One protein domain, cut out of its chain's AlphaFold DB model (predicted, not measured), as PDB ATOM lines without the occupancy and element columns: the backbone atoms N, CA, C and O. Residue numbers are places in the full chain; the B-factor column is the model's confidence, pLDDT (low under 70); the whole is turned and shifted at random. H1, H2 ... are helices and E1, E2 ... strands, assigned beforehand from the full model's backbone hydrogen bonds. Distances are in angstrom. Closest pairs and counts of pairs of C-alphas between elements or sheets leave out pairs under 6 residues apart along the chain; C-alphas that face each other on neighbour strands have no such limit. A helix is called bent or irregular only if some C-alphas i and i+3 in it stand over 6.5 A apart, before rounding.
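What this domain is: This is residues 161 to 236 of the 346 residues of the protein "Hypothetical protein" of Symbiodinium necroappetens (UniProt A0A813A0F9). One helix, H3, sits in the middle of a loose ring made by the rest of the chain: the short helix H1, a long loop of residues 166 to 184, the short strand E1, the longest helix H2, which runs crosswise to H3, and a second long loop of residues 204 to 223 that folds back on itself. The ring's corner at residues 187 to 192 sticks out, and H1 and H2 come near H3 with few close C-alphas. The printed part has 76 residues with three named helices and one named strand, in the order H1, E1, H2, H3; the class is mostly helix, though only 35 of the 76 residues are in named elements. The whole is compact, with a radius of gyration of the C-alphas of 12.4 A, and spans 36 by 25 by 20 A.

How they stand to each other: H1, residues 161 to 165, is close to but not clearly touching H3, residues 224 to 234; their closest C-alphas, those of Trp 161 and Val 230, are 7.4 A apart. E1, residues 185 to 187, pairs with no named strand, and it is apart from both H1 and H3. E1 and H2, residues 188 to 203, meet only through their link, which is tight, with 0 residues between them. H2 is apart from H1. H2 is close to but not clearly touching H3, with the C-alphas of Trp 197 and Ala 231 the closest, at 7.1 A. The lines of H2 and H3 stand at 73 degrees, only just about perpendicular. Residues 206 to 207 pair with residues 216 to 217, antiparallel. In H3 every O i to N i+4 pair is within hydrogen-bond range; in H2 10 of 12 are, and in H1 0 of 1, beside 2 of 2 O i to N i+3 pairs.

Where its parts are: H1 begins at C-alpha 161, at (239.219, 147.581, 123.683). E1 begins at C-alpha 185, at (252.617, 128.126, 126.533). H2 is 23.0 A long from first to last C-alpha; it is irregular, but only just, with C-alphas 189 and 192 7.0 A apart. H3 is 15.1 A long and ends at C-alpha 234, at (249.848, 146.862, 125.900).

The domain as a whole: The two C-alphas farthest apart are those of Asp 168 and Phe 188, at 36.6 A. The printed part has no cut. The links H1 to E1, of 19 residues, and H2 to H3, of 20 residues, are long. The mean pLDDT of the printed part is 91.2, and no printed residue is under 70.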
ATOM      1  N   TRP A 161     237.871 148.120 123.550       86.06
ATOM      2  CA  TRP A 161     239.219 147.581 123.683       86.06
ATOM      3  C   TRP A 161     239.910 147.416 122.323       86.06
ATOM      4  O   TRP A 161     241.077 147.764 122.205       86.06
ATOM      5  N   TRP A 162     239.199 146.994 121.269       85.19
ATOM      6  CA  TRP A 162     239.781 146.859 119.928       85.19
ATOM      7  C   TRP A 162     240.153 148.227 119.349       85.19
ATOM      8  O   TRP A 162     241.273 148.441 118.883       85.19
ATOM      9  N   ARG A 163     239.231 149.197 119.437       81.56
ATOM     10  CA  ARG A 163     239.447 150.565 118.934       81.56
ATOM     11  C   ARG A 163     240.617 151.279 119.613       81.56
ATOM     12  O   ARG A 163     241.248 152.126 118.985       81.56
ATOM     13  N   ARG A 164     240.954 150.916 120.857       86.38
ATOM     14  CA  ARG A 164     242.149 151.425 121.547       86.38
ATOM     15  C   ARG A 164     243.442 151.080 120.791       86.38
ATOM     16  O   ARG A 164     244.349 151.913 120.748       86.38
ATOM     17  N   PHE A 165     243.521 149.908 120.159       87.56
ATOM     18  CA  PHE A 165     244.726 149.446 119.455       87.56
ATOM     19  C   PHE A 165     244.631 149.501 117.920       87.56
ATOM     20  O   PHE A 165     245.663 149.504 117.247       87.56
ATOM     21  N   CYS A 166     243.431 149.636 117.352       84.19
ATOM     22  CA  CYS A 166     243.255 149.828 115.916       84.19
ATOM     23  C   CYS A 166     242.253 150.939 115.579       84.19
ATOM     24  O   CYS A 166     241.037 150.736 115.612       84.19
ATOM     25  N   THR A 167     242.784 152.103 115.196       79.56
ATOM     26  CA  THR A 167     242.000 153.266 114.746       79.56
ATOM     27  C   THR A 167     241.912 153.395 113.224       79.56
ATOM     28  O   THR A 167     240.989 154.043 112.747       79.56
ATOM     29  N   ASP A 168     242.831 152.777 112.474       78.31
ATOM     30  CA  ASP A 168     242.906 152.854 111.007       78.31
ATOM     31  C   ASP A 168     243.202 151.473 110.388       78.31
ATOM     32  O   ASP A 168     244.352 151.143 110.095       78.31
ATOM     33  N   PRO A 169     242.211 150.575 110.257       73.94
ATOM     34  CA  PRO A 169     242.443 149.286 109.616       73.94
ATOM     35  C   PRO A 169     242.611 149.427 108.093       73.94
ATOM     36  O   PRO A 169     241.914 150.224 107.472       73.94
ATOM     37  N   PRO A 170     243.444 148.584 107.455       71.81
ATOM     38  CA  PRO A 170     244.151 147.436 108.036       71.81
ATOM     39  C   PRO A 170     245.464 147.802 108.758       71.81
ATOM     40  O   PRO A 170     246.127 146.922 109.308       71.81
ATOM     41  N   HIS A 171     245.839 149.080 108.790       77.62
ATOM     42  CA  HIS A 171     247.089 149.607 109.342       77.62
ATOM     43  C   HIS A 171     247.012 149.845 110.863       77.62
ATOM     44  O   HIS A 171     247.272 150.928 111.379       77.62
ATOM     45  N   CYS A 172     246.681 148.796 111.619       83.06
ATOM     46  CA  CYS A 172     246.534 148.847 113.078       83.06
ATOM     47  C   CYS A 172     247.886 148.927 113.828       83.06
ATOM     48  O   CYS A 172     248.205 148.012 114.587       83.06
ATOM     49  N   GLU A 173     248.707 149.964 113.627       85.19
ATOM     50  CA  GLU A 173     250.121 150.041 114.064       85.19
ATOM     51  C   GLU A 173     250.396 149.652 115.528       85.19
ATOM     52  O   GLU A 173     251.475 149.146 115.838       85.19
ATOM     53  N   ARG A 174     249.422 149.806 116.430       88.06
ATOM     54  CA  ARG A 174     249.587 149.477 117.855       88.06
ATOM     55  C   ARG A 174     249.451 147.998 118.189       88.06
ATOM     56  O   ARG A 174     249.840 147.603 119.280       88.06
ATOM     57  N   HIS A 175     248.948 147.169 117.277       89.62
ATOM     58  CA  HIS A 175     249.108 145.724 117.424       89.62
ATOM     59  C   HIS A 175     250.597 145.398 117.278       89.62
ATOM     60  O   HIS A 175     251.167 145.593 116.209       89.62
ATOM     61  N   SER A 176     251.251 144.938 118.339       92.56
ATOM     62  CA  SER A 176     252.668 144.544 118.294       92.56
ATOM     63  C   SER A 176     252.882 143.160 117.667       92.56
ATOM     64  O   SER A 176     253.974 142.843 117.204       92.56
ATOM     65  N   MET A 177     251.817 142.361 117.606       92.62
ATOM     66  CA  MET A 177     251.762 141.025 117.019       92.62
ATOM     67  C   MET A 177     250.354 140.750 116.476       92.62
ATOM     68  O   MET A 177     249.397 141.447 116.829       92.62
ATOM     69  N   ARG A 178     250.212 139.727 115.628       90.31
ATOM     70  CA  ARG A 178     248.905 139.276 115.127       90.31
ATOM     71  C   ARG A 178     248.032 138.751 116.268       90.31
ATOM     72  O   ARG A 178     248.552 138.254 117.261       90.31
ATOM     73  N   TRP A 179     246.713 138.782 116.073       91.12
ATOM     74  CA  TRP A 179     245.763 138.083 116.938       91.12
ATOM     75  C   TRP A 179     246.150 136.613 117.163       91.12
ATOM     76  O   TRP A 179     246.553 135.912 116.226       91.12
ATOM     77  N   SER A 180     246.022 136.158 118.402       93.19
ATOM     78  CA  SER A 180     246.427 134.829 118.858       93.19
ATOM     79  C   SER A 180     245.279 134.084 119.497       93.19
ATOM     80  O   SER A 180     244.407 134.712 120.088       93.19
ATOM     81  N   HIS A 181     245.341 132.756 119.444       92.81
ATOM     82  CA  HIS A 181     244.454 131.921 120.242       92.81
ATOM     83  C   HIS A 181     244.837 131.967 121.718       92.81
ATOM     84  O   HIS A 181     246.028 131.991 122.046       92.81
ATOM     85  N   ALA A 182     243.851 131.864 122.606       94.12
ATOM     86  CA  ALA A 182     244.035 131.745 124.054       94.12
ATOM     87  C   ALA A 182     244.596 130.387 124.535       94.12
ATOM     88  O   ALA A 182     244.222 129.927 125.614       94.12
ATOM     89  N   HIS A 183     245.507 129.772 123.771       95.31
ATOM     90  CA  HIS A 183     246.179 128.505 124.102       95.31
ATOM     91  C   HIS A 183     247.683 128.719 124.347       95.31
ATOM     92  O   HIS A 183     248.520 128.233 123.579       95.31
ATOM     93  N   PRO A 184     248.072 129.547 125.338       97.38
ATOM     94  CA  PRO A 184     249.464 129.911 125.530       97.38
ATOM     95  C   PRO A 184     250.314 128.728 125.992       97.38
ATOM     96  O   PRO A 184     249.852 127.801 126.662       97.38
ATOM     97  N   THR A 185     251.614 128.847 125.751       98.50
ATOM     98  CA  THR A 185     252.617 128.126 126.533       98.50
ATOM     99  C   THR A 185     253.375 129.100 127.426       98.50
ATOM    100  O   THR A 185     253.488 130.296 127.130       98.50
ATOM    101  N   TRP A 186     253.868 128.614 128.562       98.69
ATOM    102  CA  TRP A 186     254.568 129.449 129.533       98.69
ATOM    103  C   TRP A 186     255.641 128.676 130.289       98.69
ATOM    104  O   TRP A 186     255.539 127.466 130.480       98.69
ATOM    105  N   THR A 187     256.646 129.392 130.787       98.81
ATOM    106  CA  THR A 187     257.439 128.933 131.932       98.81
ATOM    107  C   THR A 187     257.012 129.672 133.197       98.81
ATOM    108  O   THR A 187     256.275 130.662 133.133       98.81
ATOM    109  N   PHE A 188     257.484 129.238 134.367       98.25
ATOM    110  CA  PHE A 188     257.171 129.904 135.635       98.25
ATOM    111  C   PHE A 188     257.536 131.402 135.644       98.25
ATOM    112  O   PHE A 188     256.916 132.171 136.378       98.25
ATOM    113  N   TRP A 189     258.489 131.830 134.804       98.56
ATOM    114  CA  TRP A 189     258.864 133.235 134.627       98.56
ATOM    115  C   TRP A 189     257.703 134.113 134.158       98.56
ATOM    116  O   TRP A 189     257.649 135.280 134.527       98.56
ATOM    117  N   ALA A 190     256.759 133.551 133.403       98.56
ATOM    118  CA  ALA A 190     255.597 134.259 132.875       98.56
ATOM    119  C   ALA A 190     254.397 134.311 133.841       98.56
ATOM    120  O   ALA A 190     253.449 135.067 133.619       98.56
ATOM    121  N   LEU A 191     254.421 133.557 134.948       98.31
ATOM    122  CA  LEU A 191     253.312 133.531 135.909       98.31
ATOM    123  C   LEU A 191     253.024 134.895 136.568       98.31
ATOM    124  O   LEU A 191     251.845 135.212 136.735       98.31
ATOM    125  N   PRO A 192     254.014 135.743 136.919       98.38
ATOM    126  CA  PRO A 192     253.744 137.094 137.418       98.38
ATOM    127  C   PRO A 192     252.994 137.978 136.415       98.38
ATOM    128  O   PRO A 192     252.113 138.747 136.812       98.38
ATOM    129  N   TRP A 193     253.306 137.848 135.122       98.19
ATOM    130  CA  TRP A 193     252.615 138.563 134.050       98.19
ATOM    131  C   TRP A 193     251.152 138.112 133.955       98.19
ATOM    132  O   TRP A 193     250.239 138.932 134.066       98.19
ATOM    133  N   ILE A 194     250.924 136.793 133.899       97.88
ATOM    134  CA  ILE A 194     249.581 136.187 133.893       97.88
ATOM    135  C   ILE A 194     248.783 136.627 135.132       97.88
ATOM    136  O   ILE A 194     247.624 137.038 135.038       97.88
ATOM    137  N   GLY A 195     249.411 136.583 136.309       97.62
ATOM    138  CA  GLY A 195     248.795 136.966 137.577       97.62
ATOM    139  C   GLY A 195     248.412 138.441 137.637       97.62
ATOM    140  O   GLY A 195     247.365 138.780 138.188       97.62
ATOM    141  N   THR A 196     249.222 139.317 137.039       97.81
ATOM    142  CA  THR A 196     248.932 140.753 136.952       97.81
ATOM    143  C   THR A 196     247.681 141.011 136.123       97.81
ATOM    144  O   THR A 196     246.800 141.745 136.569       97.81
ATOM    145  N   TRP A 197     247.560 140.373 134.960       96.94
ATOM    146  CA  TRP A 197     246.408 140.562 134.081       96.94
ATOM    147  C   TRP A 197     245.128 139.917 134.614       96.94
ATOM    148  O   TRP A 197     244.072 140.555 134.594       96.94
ATOM    149  N   LEU A 198     245.215 138.729 135.225       95.25
ATOM    150  CA  LEU A 198     244.069 138.151 135.930       95.25
ATOM    151  C   LEU A 198     243.609 139.059 137.079       95.25
ATOM    152  O   LEU A 198     242.414 139.304 137.238       95.25
ATOM    153  N   ARG A 199     244.543 139.599 137.874       95.31
ATOM    154  CA  ARG A 199     244.222 140.538 138.959       95.31
ATOM    155  C   ARG A 199     243.515 141.783 138.426       95.31
ATOM    156  O   ARG A 199     242.497 142.161 139.001       95.31
ATOM    157  N   ARG A 200     244.023 142.380 137.340       95.69
ATOM    158  CA  ARG A 200     243.420 143.553 136.689       95.69
ATOM    159  C   ARG A 200     241.965 143.301 136.308       95.69
ATOM    160  O   ARG A 200     241.107 144.105 136.652       95.69
ATOM    161  N   ILE A 201     241.669 142.151 135.700       92.56
ATOM    162  CA  ILE A 201     240.293 141.757 135.364       92.56
ATOM    163  C   ILE A 201     239.415 141.586 136.594       92.56
ATOM    164  O   ILE A 201     238.286 142.088 136.632       92.56
ATOM    165  N   LEU A 202     239.913 140.875 137.606       91.38
ATOM    166  CA  LEU A 202     239.122 140.551 138.791       91.38
ATOM    167  C   LEU A 202     238.846 141.775 139.669       91.38
ATOM    168  O   LEU A 202     237.841 141.805 140.371       91.38
ATOM    169  N   ARG A 203     239.733 142.771 139.635       92.69
ATOM    170  CA  ARG A 203     239.591 144.033 140.372       92.69
ATOM    171  C   ARG A 203     238.981 145.161 139.552       92.69
ATOM    172  O   ARG A 203     238.790 146.231 140.113       92.69
ATOM    173  N   ASP A 204     238.686 144.918 138.274       91.94
ATOM    174  CA  ASP A 204     238.226 145.956 137.347       91.94
ATOM    175  C   ASP A 204     239.176 147.168 137.330       91.94
ATOM    176  O   ASP A 204     238.775 148.320 137.469       91.94
ATOM    177  N   GLU A 205     240.481 146.886 137.244       95.31
ATOM    178  CA  GLU A 205     241.496 147.928 137.088       95.31
ATOM    179  C   GLU A 205     241.313 148.627 135.725       95.31
ATOM    180  O   GLU A 205     240.810 148.042 134.764       95.31
ATOM    181  N   THR A 206     241.760 149.876 135.620       95.56
ATOM    182  CA  THR A 206     241.705 150.659 134.378       95.56
ATOM    183  C   THR A 206     243.111 150.842 133.827       95.56
ATOM    184  O   THR A 206     244.010 151.279 134.548       95.56
ATOM    185  N   LEU A 207     243.309 150.530 132.546       94.38
ATOM    186  CA  LEU A 207     244.509 150.933 131.820       94.38
ATOM    187  C   LEU A 207     244.444 152.443 131.574       94.38
ATOM    188  O   LEU A 207     243.410 152.928 131.095       94.38
ATOM    189  N   PRO A 208     245.515 153.191 131.884       92.19
ATOM    190  CA  PRO A 208     245.506 154.637 131.752       92.19
ATOM    191  C   PRO A 208     245.349 155.067 130.290       92.19
ATOM    192  O   PRO A 208     245.560 154.297 129.342       92.19
ATOM    193  N   GLU A 209     244.987 156.333 130.106       89.38
ATOM    194  CA  GLU A 209     245.113 156.984 128.807       89.38
ATOM    195  C   GLU A 209     246.573 156.928 128.340       89.38
ATOM    196  O   GLU A 209     247.507 157.088 129.127       89.38
ATOM    197  N   ALA A 210     246.765 156.690 127.049       79.12
ATOM    198  CA  ALA A 210     248.058 156.783 126.384       79.12
ATOM    199  C   ALA A 210     247.900 157.674 125.137       79.12
ATOM    200  O   ALA A 210     246.767 157.940 124.725       79.12
ATOM    201  N   PRO A 211     248.983 158.188 124.527       78.12
ATOM    202  CA  PRO A 211     248.871 159.060 123.360       78.12
ATOM    203  C   PRO A 211     247.969 158.454 122.277       78.12
ATOM    204  O   PRO A 211     248.247 157.376 121.750       78.12
ATOM    205  N   ASN A 212     246.874 159.154 121.961       73.88
ATOM    206  CA  ASN A 212     245.851 158.731 121.001       73.88
ATOM    207  C   ASN A 212     245.126 157.406 121.368       73.88
ATOM    208  O   ASN A 212     244.569 156.745 120.487       73.88
ATOM    209  N   MET A 213     245.126 157.023 122.650       81.38
ATOM    210  CA  MET A 213     244.476 155.846 123.245       81.38
ATOM    211  C   MET A 213     243.673 156.280 124.484       81.38
ATOM    212  O   MET A 213     244.251 156.605 125.520       81.38
ATOM    213  N   GLY A 214     242.342 156.256 124.409       85.44
ATOM    214  CA  GLY A 214     241.494 156.518 125.581       85.44
ATOM    215  C   GLY A 214     241.627 155.417 126.635       85.44
ATOM    216  O   GLY A 214     241.957 154.283 126.285       85.44
ATOM    217  N   ALA A 215     241.383 155.737 127.908       92.38
ATOM    218  CA  ALA A 215     241.436 154.780 129.015       92.38
ATOM    219  C   ALA A 215     240.555 153.549 128.743       92.38
ATOM    220  O   ALA A 215     239.526 153.643 128.075       92.38
ATOM    221  N   LEU A 216     240.955 152.392 129.274       92.81
ATOM    222  CA  LEU A 216     240.223 151.138 129.093       92.81
ATOM    223  C   LEU A 216     240.017 150.455 130.436       92.81
ATOM    224  O   LEU A 216     240.986 150.049 131.079       92.81
ATOM    225  N   ARG A 217     238.760 150.278 130.844       93.62
ATOM    226  CA  ARG A 217     238.446 149.395 131.967       93.62
ATOM    227  C   ARG A 217     238.717 147.970 131.538       93.62
ATOM    228  O   ARG A 217     238.225 147.508 130.512       93.62
ATOM    229  N   VAL A 218     239.500 147.259 132.331       92.44
ATOM    230  CA  VAL A 218     239.923 145.906 131.980       92.44
ATOM    231  C   VAL A 218     238.739 144.925 132.043       92.44
ATOM    232  O   VAL A 218     238.762 143.909 131.357       92.44
ATOM    233  N   ALA A 219     237.664 145.244 132.775       89.38
ATOM    234  CA  ALA A 219     236.418 144.474 132.735       89.38
ATOM    235  C   ALA A 219     235.610 144.614 131.434       89.38
ATOM    236  O   ALA A 219     234.728 143.790 131.203       89.38
ATOM    237  N   ASP A 220     235.895 145.614 130.593       90.62
ATOM    238  CA  ASP A 220     235.237 145.774 129.287       90.62
ATOM    239  C   ASP A 220     235.828 144.820 128.225       90.62
ATOM    240  O   ASP A 220     235.392 144.816 127.073       90.62
ATOM    241  N   ILE A 221     236.830 144.016 128.601       91.50
ATOM    242  CA  ILE A 221     237.415 142.952 127.784       91.50
ATOM    243  C   ILE A 221     236.673 141.643 128.116       91.50
ATOM    244  O   ILE A 221     236.815 141.143 129.236       91.50
ATOM    245  N   PRO A 222     235.840 141.108 127.203       88.19
ATOM    246  CA  PRO A 222     234.824 140.127 127.577       88.19
ATOM    247  C   PRO A 222     235.377 138.709 127.757       88.19
ATOM    248  O   PRO A 222     234.897 137.994 128.639       88.19
ATOM    249  N   GLU A 223     236.386 138.318 126.976       91.44
ATOM    250  CA  GLU A 223     236.918 136.952 126.952       91.44
ATOM    251  C   GLU A 223     238.412 136.872 127.308       91.44
ATOM    252  O   GLU A 223     239.155 137.858 127.295       91.44
ATOM    253  N   ASP A 224     238.858 135.666 127.660       93.38
ATOM    254  CA  ASP A 224     240.250 135.335 127.978       93.38
ATOM    255  C   ASP A 224     241.190 135.547 126.784       93.38
ATOM    256  O   ASP A 224     242.277 136.101 126.963       93.38
ATOM    257  N   GLU A 225     240.756 135.171 125.577       93.75
ATOM    258  CA  GLU A 225     241.481 135.440 124.330       93.75
ATOM    259  C   GLU A 225     241.697 136.933 124.106       93.75
ATOM    260  O   GLU A 225     242.826 137.368 123.843       93.75
ATOM    261  N   ASP A 226     240.636 137.722 124.272       92.50
ATOM    262  CA  ASP A 226     240.705 139.167 124.102       92.50
ATOM    263  C   ASP A 226     241.670 139.786 125.106       92.50
ATOM    264  O   ASP A 226     242.503 140.624 124.749       92.50
ATOM    265  N   MET A 227     241.606 139.335 126.361       94.88
ATOM    266  CA  MET A 227     242.498 139.815 127.407       94.88
ATOM    267  C   MET A 227     243.951 139.497 127.100       94.88
ATOM    268  O   MET A 227     244.780 140.394 127.213       94.88
ATOM    269  N   LEU A 228     244.276 138.268 126.698       96.25
ATOM    270  CA  LEU A 228     245.662 137.896 126.427       96.25
ATOM    271  C   LEU A 228     246.244 138.680 125.244       96.25
ATOM    272  O   LEU A 228     247.408 139.078 125.297       96.25
ATOM    273  N   ASN A 229     245.446 138.957 124.210       94.81
ATOM    274  CA  ASN A 229     245.881 139.775 123.078       94.81
ATOM    275  C   ASN A 229     246.034 141.257 123.453       94.81
ATOM    276  O   ASN A 229     247.065 141.855 123.147       94.81
ATOM    277  N   VAL A 230     245.065 141.844 124.167       94.38
ATOM    278  CA  VAL A 230     245.176 143.222 124.683       94.38
ATOM    279  C   VAL A 230     246.393 143.362 125.592       94.38
ATOM    280  O   VAL A 230     247.144 144.328 125.475       94.38
ATOM    281  N   ALA A 231     246.613 142.383 126.463       96.50
ATOM    282  CA  ALA A 231     247.750 142.341 127.360       96.50
ATOM    283  C   ALA A 231     249.079 142.291 126.600       96.50
ATOM    284  O   ALA A 231     250.002 143.047 126.905       96.50
ATOM    285  N   ALA A 232     249.158 141.441 125.574       96.44
ATOM    286  CA  ALA A 232     250.322 141.342 124.707       96.44
ATOM    287  C   ALA A 232     250.607 142.664 123.972       96.44
ATOM    288  O   ALA A 232     251.756 143.097 123.903       96.44
ATOM    289  N   TRP A 233     249.582 143.345 123.457       94.69
ATOM    290  CA  TRP A 233     249.763 144.626 122.767       94.69
ATOM    291  C   TRP A 233     250.134 145.776 123.703       94.69
ATOM    292  O   TRP A 233     251.005 146.573 123.356       94.69
ATOM    293  N   GLU A 234     249.517 145.855 124.886       95.12
ATOM    294  CA  GLU A 234     249.848 146.862 125.900       95.12
ATOM    295  C   GLU A 234     251.325 146.749 126.320       95.12
ATOM    296  O   GLU A 234     252.020 147.761 126.413       95.12
ATOM    297  N   ASP A 235     251.836 145.520 126.452       95.25
ATOM    298  CA  ASP A 235     253.234 145.244 126.808       95.25
ATOM    299  C   ASP A 235     254.167 145.096 125.584       95.25
ATOM    300  O   ASP A 235     255.328 144.705 125.720       95.25
ATOM    301  N   LYS A 236     253.689 145.449 124.380       94.94
ATOM    302  CA  LYS A 236     254.444 145.461 123.109       94.94
ATOM    303  C   LYS A 236     255.133 144.131 122.772       94.94
ATOM    304  O   LYS A 236     256.223 144.102 122.202       94.94
TER     305      LYS A 236